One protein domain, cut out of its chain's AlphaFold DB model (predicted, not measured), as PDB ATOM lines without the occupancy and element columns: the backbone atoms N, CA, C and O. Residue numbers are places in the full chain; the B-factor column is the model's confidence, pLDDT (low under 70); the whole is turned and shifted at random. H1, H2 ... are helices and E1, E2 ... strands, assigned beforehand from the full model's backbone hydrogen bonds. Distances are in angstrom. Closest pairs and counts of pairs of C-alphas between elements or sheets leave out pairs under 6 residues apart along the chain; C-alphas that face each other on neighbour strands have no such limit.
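What this domain is: This is residues 67 to 138 of the 147 residues of an uncharacterized protein of TM7 phylum sp. oral taxon 349 (UniProt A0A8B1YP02). A narrow sheet of three strands has the long helix H1 packed lengthwise over one face, with the other face bare, and a second helix, H2, at one end of the sheet makes the whole a rod. The printed part has 72 residues, with two named helices and three named strands in the order H1 E1 H2 E2 E3. The sheet order is E1 E3 E2, mixed, and the class is mixed, helices and strands. The whole is only just compact, close to loose, with a radius of gyration of the C-alphas of 13.2 A and spans of 41 by 20 by 19 A.

Where its parts are: Begin with the sheet: E1 is residues 92 to 96, 13.0 A long, E3 is residues 131 to 137, 19.8 A, and E2 is residues 118 to 125, 23.5 A. Find C-alpha 71 at (-38.339, 46.929, 14.834); from there H1, residues 71 to 86, runs 22.7 A. H2, residues 98 to 108, runs 15.2 A. E3 ends at C-alpha 137, (-39.029, 39.387, 21.819).

How they stand to each other: Look first at inner strand E3: it is parallel to E1 at 19 degrees, with N 95 and O 133 2.8 A apart. E2 and E3 form an antiparallel hairpin at 161 degrees, with N 134 and O 122 2.7 A apart. H1 is on the sheet at a height of 8.8 A, over E3 and E2, along the strands at 22 degrees to E2 on the local plane; its closest C-alphas to E2 are Leu 78 and Val 123, 6.3 A. H2 is on the same face, over none of the strands, but only just: 2 of its C-alphas fall on E1. The closest C-alphas of H2 and E3 are Ala 100 and Thr 137, 6.0 A. H1 and H2 are apart. In both helices every O i to N i+4 pair is within hydrogen-bond range.

The domain as a whole: The two C-alphas farthest apart, Gly 87 and Gly 111, are 40.9 A apart. The printed part has no cut and no long link. Mean pLDDT of the printed part is 84.1, and no printed residue is under 70.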
ATOM      1  N   THR A  67     -38.266  48.540  20.224       87.75
ATOM      2  CA  THR A  67     -39.637  48.067  20.459       87.75
ATOM      3  C   THR A  67     -40.199  47.343  19.240       87.75
ATOM      4  O   THR A  67     -39.712  47.502  18.119       87.75
ATOM      5  N   LEU A  68     -41.254  46.548  19.430       84.25
ATOM      6  CA  LEU A  68     -41.926  45.844  18.337       84.25
ATOM      7  C   LEU A  68     -42.360  46.807  17.218       84.25
ATOM      8  O   LEU A  68     -42.185  46.493  16.038       84.25
ATOM      9  N   LYS A  69     -42.846  47.995  17.586       86.44
ATOM     10  CA  LYS A  69     -43.211  49.078  16.663       86.44
ATOM     11  C   LYS A  69     -42.035  49.568  15.818       86.44
ATOM     12  O   LYS A  69     -42.146  49.664  14.600       86.44
ATOM     13  N   GLU A  70     -40.904  49.833  16.465       88.31
ATOM     14  CA  GLU A  70     -39.709  50.410  15.837       88.31
ATOM     15  C   GLU A  70     -38.792  49.338  15.212       88.31
ATOM     16  O   GLU A  70     -37.795  49.660  14.567       88.31
ATOM     17  N   SER A  71     -39.136  48.051  15.347       86.75
ATOM     18  CA  SER A  71     -38.339  46.929  14.834       86.75
ATOM     19  C   SER A  71     -38.042  47.028  13.337       86.75
ATOM     20  O   SER A  71     -36.944  46.687  12.907       86.75
ATOM     21  N   ASN A  72     -38.979  47.534  12.529       87.62
ATOM     22  CA  ASN A  72     -38.764  47.684  11.090       87.62
ATOM     23  C   ASN A  72     -37.747  48.789  10.755       87.62
ATOM     24  O   ASN A  72     -36.932  48.609   9.851       87.62
ATOM     25  N   ASP A  73     -37.772  49.903  11.492       88.69
ATOM     26  CA  ASP A  73     -36.792  50.981  11.335       88.69
ATOM     27  C   ASP A  73     -35.391  50.491  11.719       88.69
ATOM     28  O   ASP A  73     -34.448  50.645  10.941       88.69
ATOM     29  N   ALA A  74     -35.286  49.772  12.842       85.94
ATOM     30  CA  ALA A  74     -34.039  49.154  13.282       85.94
ATOM     31  C   ALA A  74     -33.480  48.166  12.243       85.94
ATOM     32  O   ALA A  74     -32.296  48.232  11.921       85.94
ATOM     33  N   ILE A  75     -34.316  47.303  11.643       89.25
ATOM     34  CA  ILE A  75     -33.880  46.406  10.556       89.25
ATOM     35  C   ILE A  75     -33.299  47.216   9.393       89.25
ATOM     36  O   ILE A  75     -32.191  46.930   8.947       89.25
ATOM     37  N   ASN A  76     -34.012  48.240   8.915       88.56
ATOM     38  CA  ASN A  76     -33.553  49.047   7.781       88.56
ATOM     39  C   ASN A  76     -32.242  49.775   8.088       88.56
ATOM     40  O   ASN A  76     -31.338  49.801   7.253       88.56
ATOM     41  N   LYS A  77     -32.118  50.344   9.288       90.88
ATOM     42  CA  LYS A  77     -30.909  51.028   9.751       90.88
ATOM     43  C   LYS A  77     -29.713  50.078   9.801       90.88
ATOM     44  O   LYS A  77     -28.653  50.411   9.275       90.88
ATOM     45  N   LEU A  78     -29.883  48.898  10.398       86.06
ATOM     46  CA  LEU A  78     -28.827  47.893  10.510       86.06
ATOM     47  C   LEU A  78     -28.431  47.339   9.135       86.06
ATOM     48  O   LEU A  78     -27.244  47.279   8.819       86.06
ATOM     49  N   SER A  79     -29.403  47.013   8.281       86.44
ATOM     50  CA  SER A  79     -29.142  46.545   6.918       86.44
ATOM     51  C   SER A  79     -28.423  47.586   6.064       86.44
ATOM     52  O   SER A  79     -27.479  47.243   5.353       86.44
ATOM     53  N   ASN A  80     -28.826  48.857   6.147       87.12
ATOM     54  CA  ASN A  80     -28.149  49.938   5.434       87.12
ATOM     55  C   ASN A  80     -26.720  50.127   5.934       87.12
ATOM     56  O   ASN A  80     -25.823  50.194   5.105       87.12
ATOM     57  N   GLY A  81     -26.485  50.088   7.249       84.00
ATOM     58  CA  GLY A  81     -25.130  50.153   7.801       84.00
ATOM     59  C   GLY A  81     -24.212  49.060   7.243       84.00
ATOM     60  O   GLY A  81     -23.084  49.342   6.845       84.00
ATOM     61  N   ILE A  82     -24.712  47.824   7.120       82.62
ATOM     62  CA  ILE A  82     -23.952  46.719   6.512       82.62
ATOM     63  C   ILE A  82     -23.735  46.936   5.003       82.62
ATOM     64  O   ILE A  82     -22.666  46.617   4.476       82.62
ATOM     65  N   ASN A  83     -24.743  47.435   4.288       84.56
ATOM     66  CA  ASN A  83     -24.669  47.668   2.845       84.56
ATOM     67  C   ASN A  83     -23.726  48.826   2.490       84.56
ATOM     68  O   ASN A  83     -22.975  48.720   1.523       84.56
ATOM     69  N   GLU A  84     -23.739  49.908   3.273       83.38
ATOM     70  CA  GLU A  84     -22.836  51.055   3.138       83.38
ATOM     71  C   GLU A  84     -21.382  50.659   3.421       83.38
ATOM     72  O   GLU A  84     -20.484  51.096   2.702       83.38
ATOM     73  N   GLU A  85     -21.145  49.790   4.409       78.25
ATOM     74  CA  GLU A  85     -19.809  49.265   4.713       78.25
ATOM     75  C   GLU A  85     -19.257  48.381   3.580       78.25
ATOM     76  O   GLU A  85     -18.086  48.485   3.218       78.25
ATOM     77  N   ASP A  86     -20.094  47.521   2.992       74.88
ATOM     78  CA  ASP A  86     -19.678  46.596   1.927       74.88
ATOM     79  C   ASP A  86     -19.726  47.225   0.521       74.88
ATOM     80  O   ASP A  86     -19.185  46.662  -0.433       74.88
ATOM     81  N   GLY A  87     -20.409  48.364   0.369       76.19
ATOM     82  CA  GLY A  87     -20.711  48.979  -0.924       76.19
ATOM     83  C   GLY A  87     -21.643  48.136  -1.807       76.19
ATOM     84  O   GLY A  87     -21.623  48.286  -3.032       76.19
ATOM     85  N   LYS A  88     -22.432  47.227  -1.218       79.19
ATOM     86  CA  LYS A  88     -23.352  46.329  -1.932       79.19
ATOM     87  C   LYS A  88     -24.757  46.443  -1.371       79.19
ATOM     88  O   LYS A  88     -24.958  46.283  -0.175       79.19
ATOM     89  N   GLU A  89     -25.733  46.636  -2.250       80.38
ATOM     90  CA  GLU A  89     -27.143  46.548  -1.882       80.38
ATOM     91  C   GLU A  89     -27.561  45.074  -1.807       80.38
ATOM     92  O   GLU A  89     -27.481  44.343  -2.797       80.38
ATOM     93  N   ARG A  90     -27.971  44.625  -0.618       78.44
ATOM     94  CA  ARG A  90     -28.390  43.243  -0.355       78.44
ATOM     95  C   ARG A  90     -29.853  43.182   0.046       78.44
ATOM     96  O   ARG A  90     -30.345  44.025   0.798       78.44
ATOM     97  N   THR A  91     -30.537  42.128  -0.386       84.00
ATOM     98  CA  THR A  91     -31.874  41.816   0.123       84.00
ATOM     99  C   THR A  91     -31.774  41.328   1.566       84.00
ATOM    100  O   THR A  91     -30.936  40.482   1.880       84.00
ATOM    101  N   THR A  92     -32.637  41.861   2.434       86.00
ATOM    102  CA  THR A  92     -32.754  41.430   3.833       86.00
ATOM    103  C   THR A  92     -33.991  40.554   3.999       86.00
ATOM    104  O   THR A  92     -35.111  41.029   3.814       86.00
ATOM    105  N   ALA A  93     -33.802  39.283   4.341       86.94
ATOM    106  CA  ALA A  93     -34.890  38.402   4.756       86.94
ATOM    107  C   ALA A  93     -35.176  38.619   6.246       86.94
ATOM    108  O   ALA A  93     -34.242  38.615   7.037       86.94
ATOM    109  N   VAL A  94     -36.438  38.811   6.637       88.81
ATOM    110  CA  VAL A  94     -36.807  39.103   8.033       88.81
ATOM    111  C   VAL A  94     -37.521  37.912   8.661       88.81
ATOM    112  O   VAL A  94     -38.490  37.404   8.098       88.81
ATOM    113  N   GLN A  95     -37.073  37.511   9.846       87.44
ATOM    114  CA  GLN A  95     -37.656  36.461  10.673       87.44
ATOM    115  C   GLN A  95     -38.041  37.032  12.038       87.44
ATOM    116  O   GLN A  95     -37.271  37.766  12.654       87.44
ATOM    117  N   TYR A  96     -39.235  36.688  12.508       83.19
ATOM    118  CA  TYR A  96     -39.731  37.047  13.835       83.19
ATOM    119  C   TYR A  96     -39.789  35.787  14.693       83.19
ATOM    120  O   TYR A  96     -40.130  34.715  14.186       83.19
ATOM    121  N   ASP A  97     -39.487  35.906  15.983       83.81
ATOM    122  CA  ASP A  97     -39.740  34.820  16.928       83.81
ATOM    123  C   ASP A  97     -41.250  34.532  17.054       83.81
ATOM    124  O   ASP A  97     -42.096  35.307  16.601       83.81
ATOM    125  N   ALA A  98     -41.610  33.412  17.686       80.88
ATOM    126  CA  ALA A  98     -43.000  32.982  17.816       80.88
ATOM    127  C   ALA A  98     -43.917  34.039  18.469       80.88
ATOM    128  O   ALA A  98     -45.053  34.212  18.025       80.88
ATOM    129  N   GLN A  99     -43.439  34.768  19.482       80.06
ATOM    130  CA  GLN A  99     -44.190  35.819  20.169       80.06
ATOM    131  C   GLN A  99     -44.367  37.054  19.286       80.06
ATOM    132  O   GLN A  99     -45.494  37.532  19.131       80.06
ATOM    133  N   ALA A 100     -43.300  37.539  18.646       80.44
ATOM    134  CA  ALA A 100     -43.392  38.662  17.716       80.44
ATOM    135  C   ALA A 100     -44.269  38.320  16.494       80.44
ATOM    136  O   ALA A 100     -45.073  39.142  16.047       80.44
ATOM    137  N   GLN A 101     -44.182  37.086  15.989       84.88
ATOM    138  CA  GLN A 101     -45.033  36.579  14.915       84.88
ATOM    139  C   GLN A 101     -46.505  36.529  15.348       84.88
ATOM    140  O   GLN A 101     -47.385  36.964  14.601       84.88
ATOM    141  N   GLN A 102     -46.789  36.041  16.558       82.12
ATOM    142  CA  GLN A 102     -48.142  36.001  17.109       82.12
ATOM    143  C   GLN A 102     -48.710  37.409  17.324       82.12
ATOM    144  O   GLN A 102     -49.874  37.646  17.002       82.12
ATOM    145  N   ALA A 103     -47.902  38.354  17.812       81.81
ATOM    146  CA  ALA A 103     -48.303  39.749  17.932       81.81
ATOM    147  C   ALA A 103     -48.703  40.316  16.561       81.81
ATOM    148  O   ALA A 103     -49.808  40.824  16.412       81.81
ATOM    149  N   ARG A 104     -47.884  40.124  15.521       82.56
ATOM    150  CA  ARG A 104     -48.221  40.573  14.157       82.56
ATOM    151  C   ARG A 104     -49.508  39.954  13.616       82.56
ATOM    152  O   ARG A 104     -50.294  40.647  12.975       82.56
ATOM    153  N   LEU A 105     -49.745  38.668  13.875       85.31
ATOM    154  CA  LEU A 105     -50.999  38.016  13.490       85.31
ATOM    155  C   LEU A 105     -52.189  38.636  14.231       85.31
ATOM    156  O   LEU A 105     -53.191  38.970  13.604       85.31
ATOM    157  N   ASN A 106     -52.070  38.849  15.542       82.62
ATOM    158  CA  ASN A 106     -53.118  39.486  16.338       82.62
ATOM    159  C   ASN A 106     -53.434  40.900  15.832       82.62
ATOM    160  O   ASN A 106     -54.608  41.219  15.657       82.62
ATOM    161  N   GLU A 107     -52.416  41.712  15.534       82.75
ATOM    162  CA  GLU A 107     -52.579  43.048  14.944       82.75
ATOM    163  C   GLU A 107     -53.316  42.989  13.599       82.75
ATOM    164  O   GLU A 107     -54.280  43.725  13.384       82.75
ATOM    165  N   ALA A 108     -52.931  42.063  12.711       85.12
ATOM    166  CA  ALA A 108     -53.565  41.888  11.402       85.12
ATOM    167  C   ALA A 108     -55.054  41.501  11.498       85.12
ATOM    168  O   ALA A 108     -55.840  41.806  10.599       85.12
ATOM    169  N   HIS A 109     -55.458  40.862  12.598       88.81
ATOM    170  CA  HIS A 109     -56.849  40.535  12.905       88.81
ATOM    171  C   HIS A 109     -57.583  41.640  13.691       88.81
ATOM    172  O   HIS A 109     -58.718  41.431  14.121       88.81
ATOM    173  N   GLY A 110     -56.974  42.820  13.864       82.94
ATOM    174  CA  GLY A 110     -57.546  43.950  14.605       82.94
ATOM    175  C   GLY A 110     -57.487  43.791  16.128       82.94
ATOM    176  O   GLY A 110     -58.186  44.501  16.851       82.94
ATOM    177  N   GLY A 111     -56.688  42.843  16.619       82.25
ATOM    178  CA  GLY A 111     -56.404  42.654  18.034       82.25
ATOM    179  C   GLY A 111     -55.452  43.720  18.576       82.25
ATOM    180  O   GLY A 111     -54.680  44.330  17.839       82.25
ATOM    181  N   SER A 112     -55.498  43.938  19.890       79.31
ATOM    182  CA  SER A 112     -54.540  44.815  20.561       79.31
ATOM    183  C   SER A 112     -53.194  44.109  20.692       79.31
ATOM    184  O   SER A 112     -53.127  42.954  21.116       79.31
ATOM    185  N   VAL A 113     -52.130  44.821  20.339       83.19
ATOM    186  CA  VAL A 113     -50.746  44.387  20.515       83.19
ATOM    187  C   VAL A 113     -50.000  45.380  21.384       83.19
ATOM    188  O   VAL A 113     -50.306  46.572  21.387       83.19
ATOM    189  N   ASN A 114     -49.015  44.888  22.130       83.12
ATOM    190  CA  ASN A 114     -48.100  45.754  22.851       83.12
ATOM    191  C   ASN A 114     -46.999  46.227  21.892       83.12
ATOM    192  O   ASN A 114     -45.963  45.582  21.753       83.12
ATOM    193  N   GLU A 115     -47.255  47.336  21.205       82.19
ATOM    194  CA  GLU A 115     -46.313  47.991  20.291       82.19
ATOM    195  C   GLU A 115     -44.990  48.387  20.975       82.19
ATOM    196  O   GLU A 115     -43.934  48.373  20.339       82.19
ATOM    197  N   ASP A 116     -45.043  48.692  22.273       86.12
ATOM    198  CA  ASP A 116     -43.901  49.070  23.110       86.12
ATOM    199  C   ASP A 116     -43.176  47.858  23.723       86.12
ATOM    200  O   ASP A 116     -42.255  48.027  24.526       86.12
ATOM    201  N   ALA A 117     -43.572  46.625  23.371       83.38
ATOM    202  CA  ALA A 117     -42.880  45.423  23.825       83.38
ATOM    203  C   ALA A 117     -41.410  45.464  23.373       83.38
ATOM    204  O   ALA A 117     -41.154  45.687  22.183       83.38
ATOM    205  N   PRO A 118     -40.443  45.263  24.287       84.50
ATOM    206  CA  PRO A 118     -39.037  45.306  23.929       84.50
ATOM    207  C   PRO A 118     -38.683  44.103  23.048       84.50
ATOM    208  O   PRO A 118     -39.075  42.970  23.325       84.50
ATOM    209  N   VAL A 119     -37.926  44.353  21.985       84.81
ATOM    210  CA  VAL A 119     -37.439  43.341  21.043       84.81
ATOM    211  C   VAL A 119     -35.962  43.579  20.749       84.81
ATOM    212  O   VAL A 119     -35.476  44.711  20.774       84.81
ATOM    213  N   ASN A 120     -35.237  42.510  20.458       85.56
ATOM    214  CA  ASN A 120     -33.877  42.551  19.963       85.56
ATOM    215  C   ASN A 120     -33.909  42.321  18.454       85.56
ATOM    216  O   ASN A 120     -34.395  41.290  18.000       85.56
ATOM    217  N   VAL A 121     -33.392  43.269  17.680       84.75
ATOM    218  CA  VAL A 121     -33.244  43.127  16.231       84.75
ATOM    219  C   VAL A 121     -31.793  42.799  15.934       84.75
ATOM    220  O   VAL A 121     -30.913  43.554  16.326       84.75
ATOM    221  N   THR A 122     -31.536  41.706  15.227       85.88
ATOM    222  CA  THR A 122     -30.191  41.299  14.798       85.88
ATOM    223  C   THR A 122     -30.169  41.142  13.289       85.88
ATOM    224  O   THR A 122     -30.991  40.410  12.758       85.88
ATOM    225  N   VAL A 123     -29.242  41.791  12.588       86.56
ATOM    226  CA  VAL A 123     -29.034  41.620  11.145       86.56
ATOM    227  C   VAL A 123     -27.662  41.015  10.905       86.56
ATOM    228  O   VAL A 123     -26.651  41.591  11.296       86.56
ATOM    229  N   CYS A 124     -27.632  39.865  10.246       84.19
ATOM    230  CA  CYS A 124     -26.433  39.109   9.924       84.19
ATOM    231  C   CYS A 124     -26.226  39.028   8.416       84.19
ATOM    232  O   CYS A 124     -27.179  38.917   7.640       84.19
ATOM    233  N   ARG A 125     -24.962  39.004   7.991       85.06
ATOM    234  CA  ARG A 125     -24.618  38.501   6.655       85.06
ATOM    235  C   ARG A 125     -24.863  37.000   6.609       85.06
ATOM    236  O   ARG A 125     -24.588  36.300   7.573       85.06
ATOM    237  N   THR A 126     -25.358  36.521   5.480       81.19
ATOM    238  CA  THR A 126     -25.487  35.093   5.176       81.19
ATOM    239  C   THR A 126     -24.359  34.659   4.248       81.19
ATOM    240  O   THR A 126     -23.817  35.476   3.500       81.19
ATOM    241  N   ASP A 127     -24.050  33.363   4.238       77.56
ATOM    242  CA  ASP A 127     -23.033  32.774   3.352       77.56
ATOM    243  C   ASP A 127     -23.346  33.013   1.858       77.56
ATOM    244  O   ASP A 127     -22.465  33.228   1.031       77.56
ATOM    245  N   ASN A 128     -24.639  33.121   1.528       78.25
ATOM    246  CA  ASN A 128     -25.133  33.429   0.183       78.25
ATOM    247  C   ASN A 128     -24.976  34.910  -0.218       78.25
ATOM    248  O   ASN A 128     -25.436  35.312  -1.287       78.25
ATOM    249  N   GLY A 129     -24.383  35.747   0.637       75.44
ATOM    250  CA  GLY A 129     -24.159  37.167   0.377       75.44
ATOM    251  C   GLY A 129     -25.379  38.070   0.582       75.44
ATOM    252  O   GLY A 129     -25.266  39.266   0.325       75.44
ATOM    253  N   ASN A 130     -26.507  37.536   1.065       87.00
ATOM    254  CA  ASN A 130     -27.696  38.297   1.475       87.00
ATOM    255  C   ASN A 130     -27.647  38.657   2.966       87.00
ATOM    256  O   ASN A 130     -26.769  38.182   3.689       87.00
ATOM    257  N   LEU A 131     -28.607  39.460   3.430       87.19
ATOM    258  CA  LEU A 131     -28.796  39.752   4.849       87.19
ATOM    259  C   LEU A 131     -29.965  38.948   5.419       87.19
ATOM    260  O   LEU A 131     -30.989  38.755   4.763       87.19
ATOM    261  N   GLU A 132     -29.819  38.520   6.661       88.56
ATOM    262  CA  GLU A 132     -30.881  37.919   7.454       88.56
ATOM    263  C   GLU A 132     -31.094  38.771   8.702       88.56
ATOM    264  O   GLU A 132     -30.166  38.987   9.474       88.56
ATOM    265  N   ALA A 133     -32.313  39.264   8.885       88.94
ATOM    266  CA  ALA A 133     -32.748  39.979  10.067       88.94
ATOM    267  C   ALA A 133     -33.597  39.064  10.951       88.94
ATOM    268  O   ALA A 133     -34.526  38.415  10.472       88.94
ATOM    269  N   ARG A 134     -33.315  39.057  12.246       88.69
ATOM    270  CA  ARG A 134     -34.058  38.348  13.282       88.69
ATOM    271  C   ARG A 134     -34.602  39.352  14.283       88.69
ATOM    272  O   ARG A 134     -33.888  40.272  14.672       88.69
ATOM    273  N   VAL A 135     -35.861  39.192  14.664       86.75
ATOM    274  CA  VAL A 135     -36.522  40.004  15.686       86.75
ATOM    275  C   VAL A 135     -36.986  39.076  16.794       86.75
ATOM    276  O   VAL A 135     -37.929  38.307  16.601       86.75
ATOM    277  N   ASP A 136     -36.314  39.158  17.934       84.44
ATOM    278  CA  ASP A 136     -36.547  38.307  19.093       84.44
ATOM    279  C   ASP A 136     -37.177  39.133  20.222       84.44
ATOM    280  O   ASP A 136     -36.635  40.153  20.647       84.44
ATOM    281  N   THR A 137     -38.337  38.717  20.714       84.62
ATOM    282  CA  THR A 137     -39.029  39.387  21.819       84.62
ATOM    283  C   THR A 137     -38.216  39.259  23.108       84.62
ATOM    284  O   THR A 137     -37.788  38.172  23.495       84.62
ATOM    285  N   ILE A 138     -37.995  40.379  23.797       80.19
ATOM    286  CA  ILE A 138     -37.233  40.424  25.044       80.19
ATOM    287  C   ILE A 138     -38.215  40.330  26.204       80.19
ATOM    288  O   ILE A 138     -39.068  41.190  26.390       80.19
TER     289      ILE A 138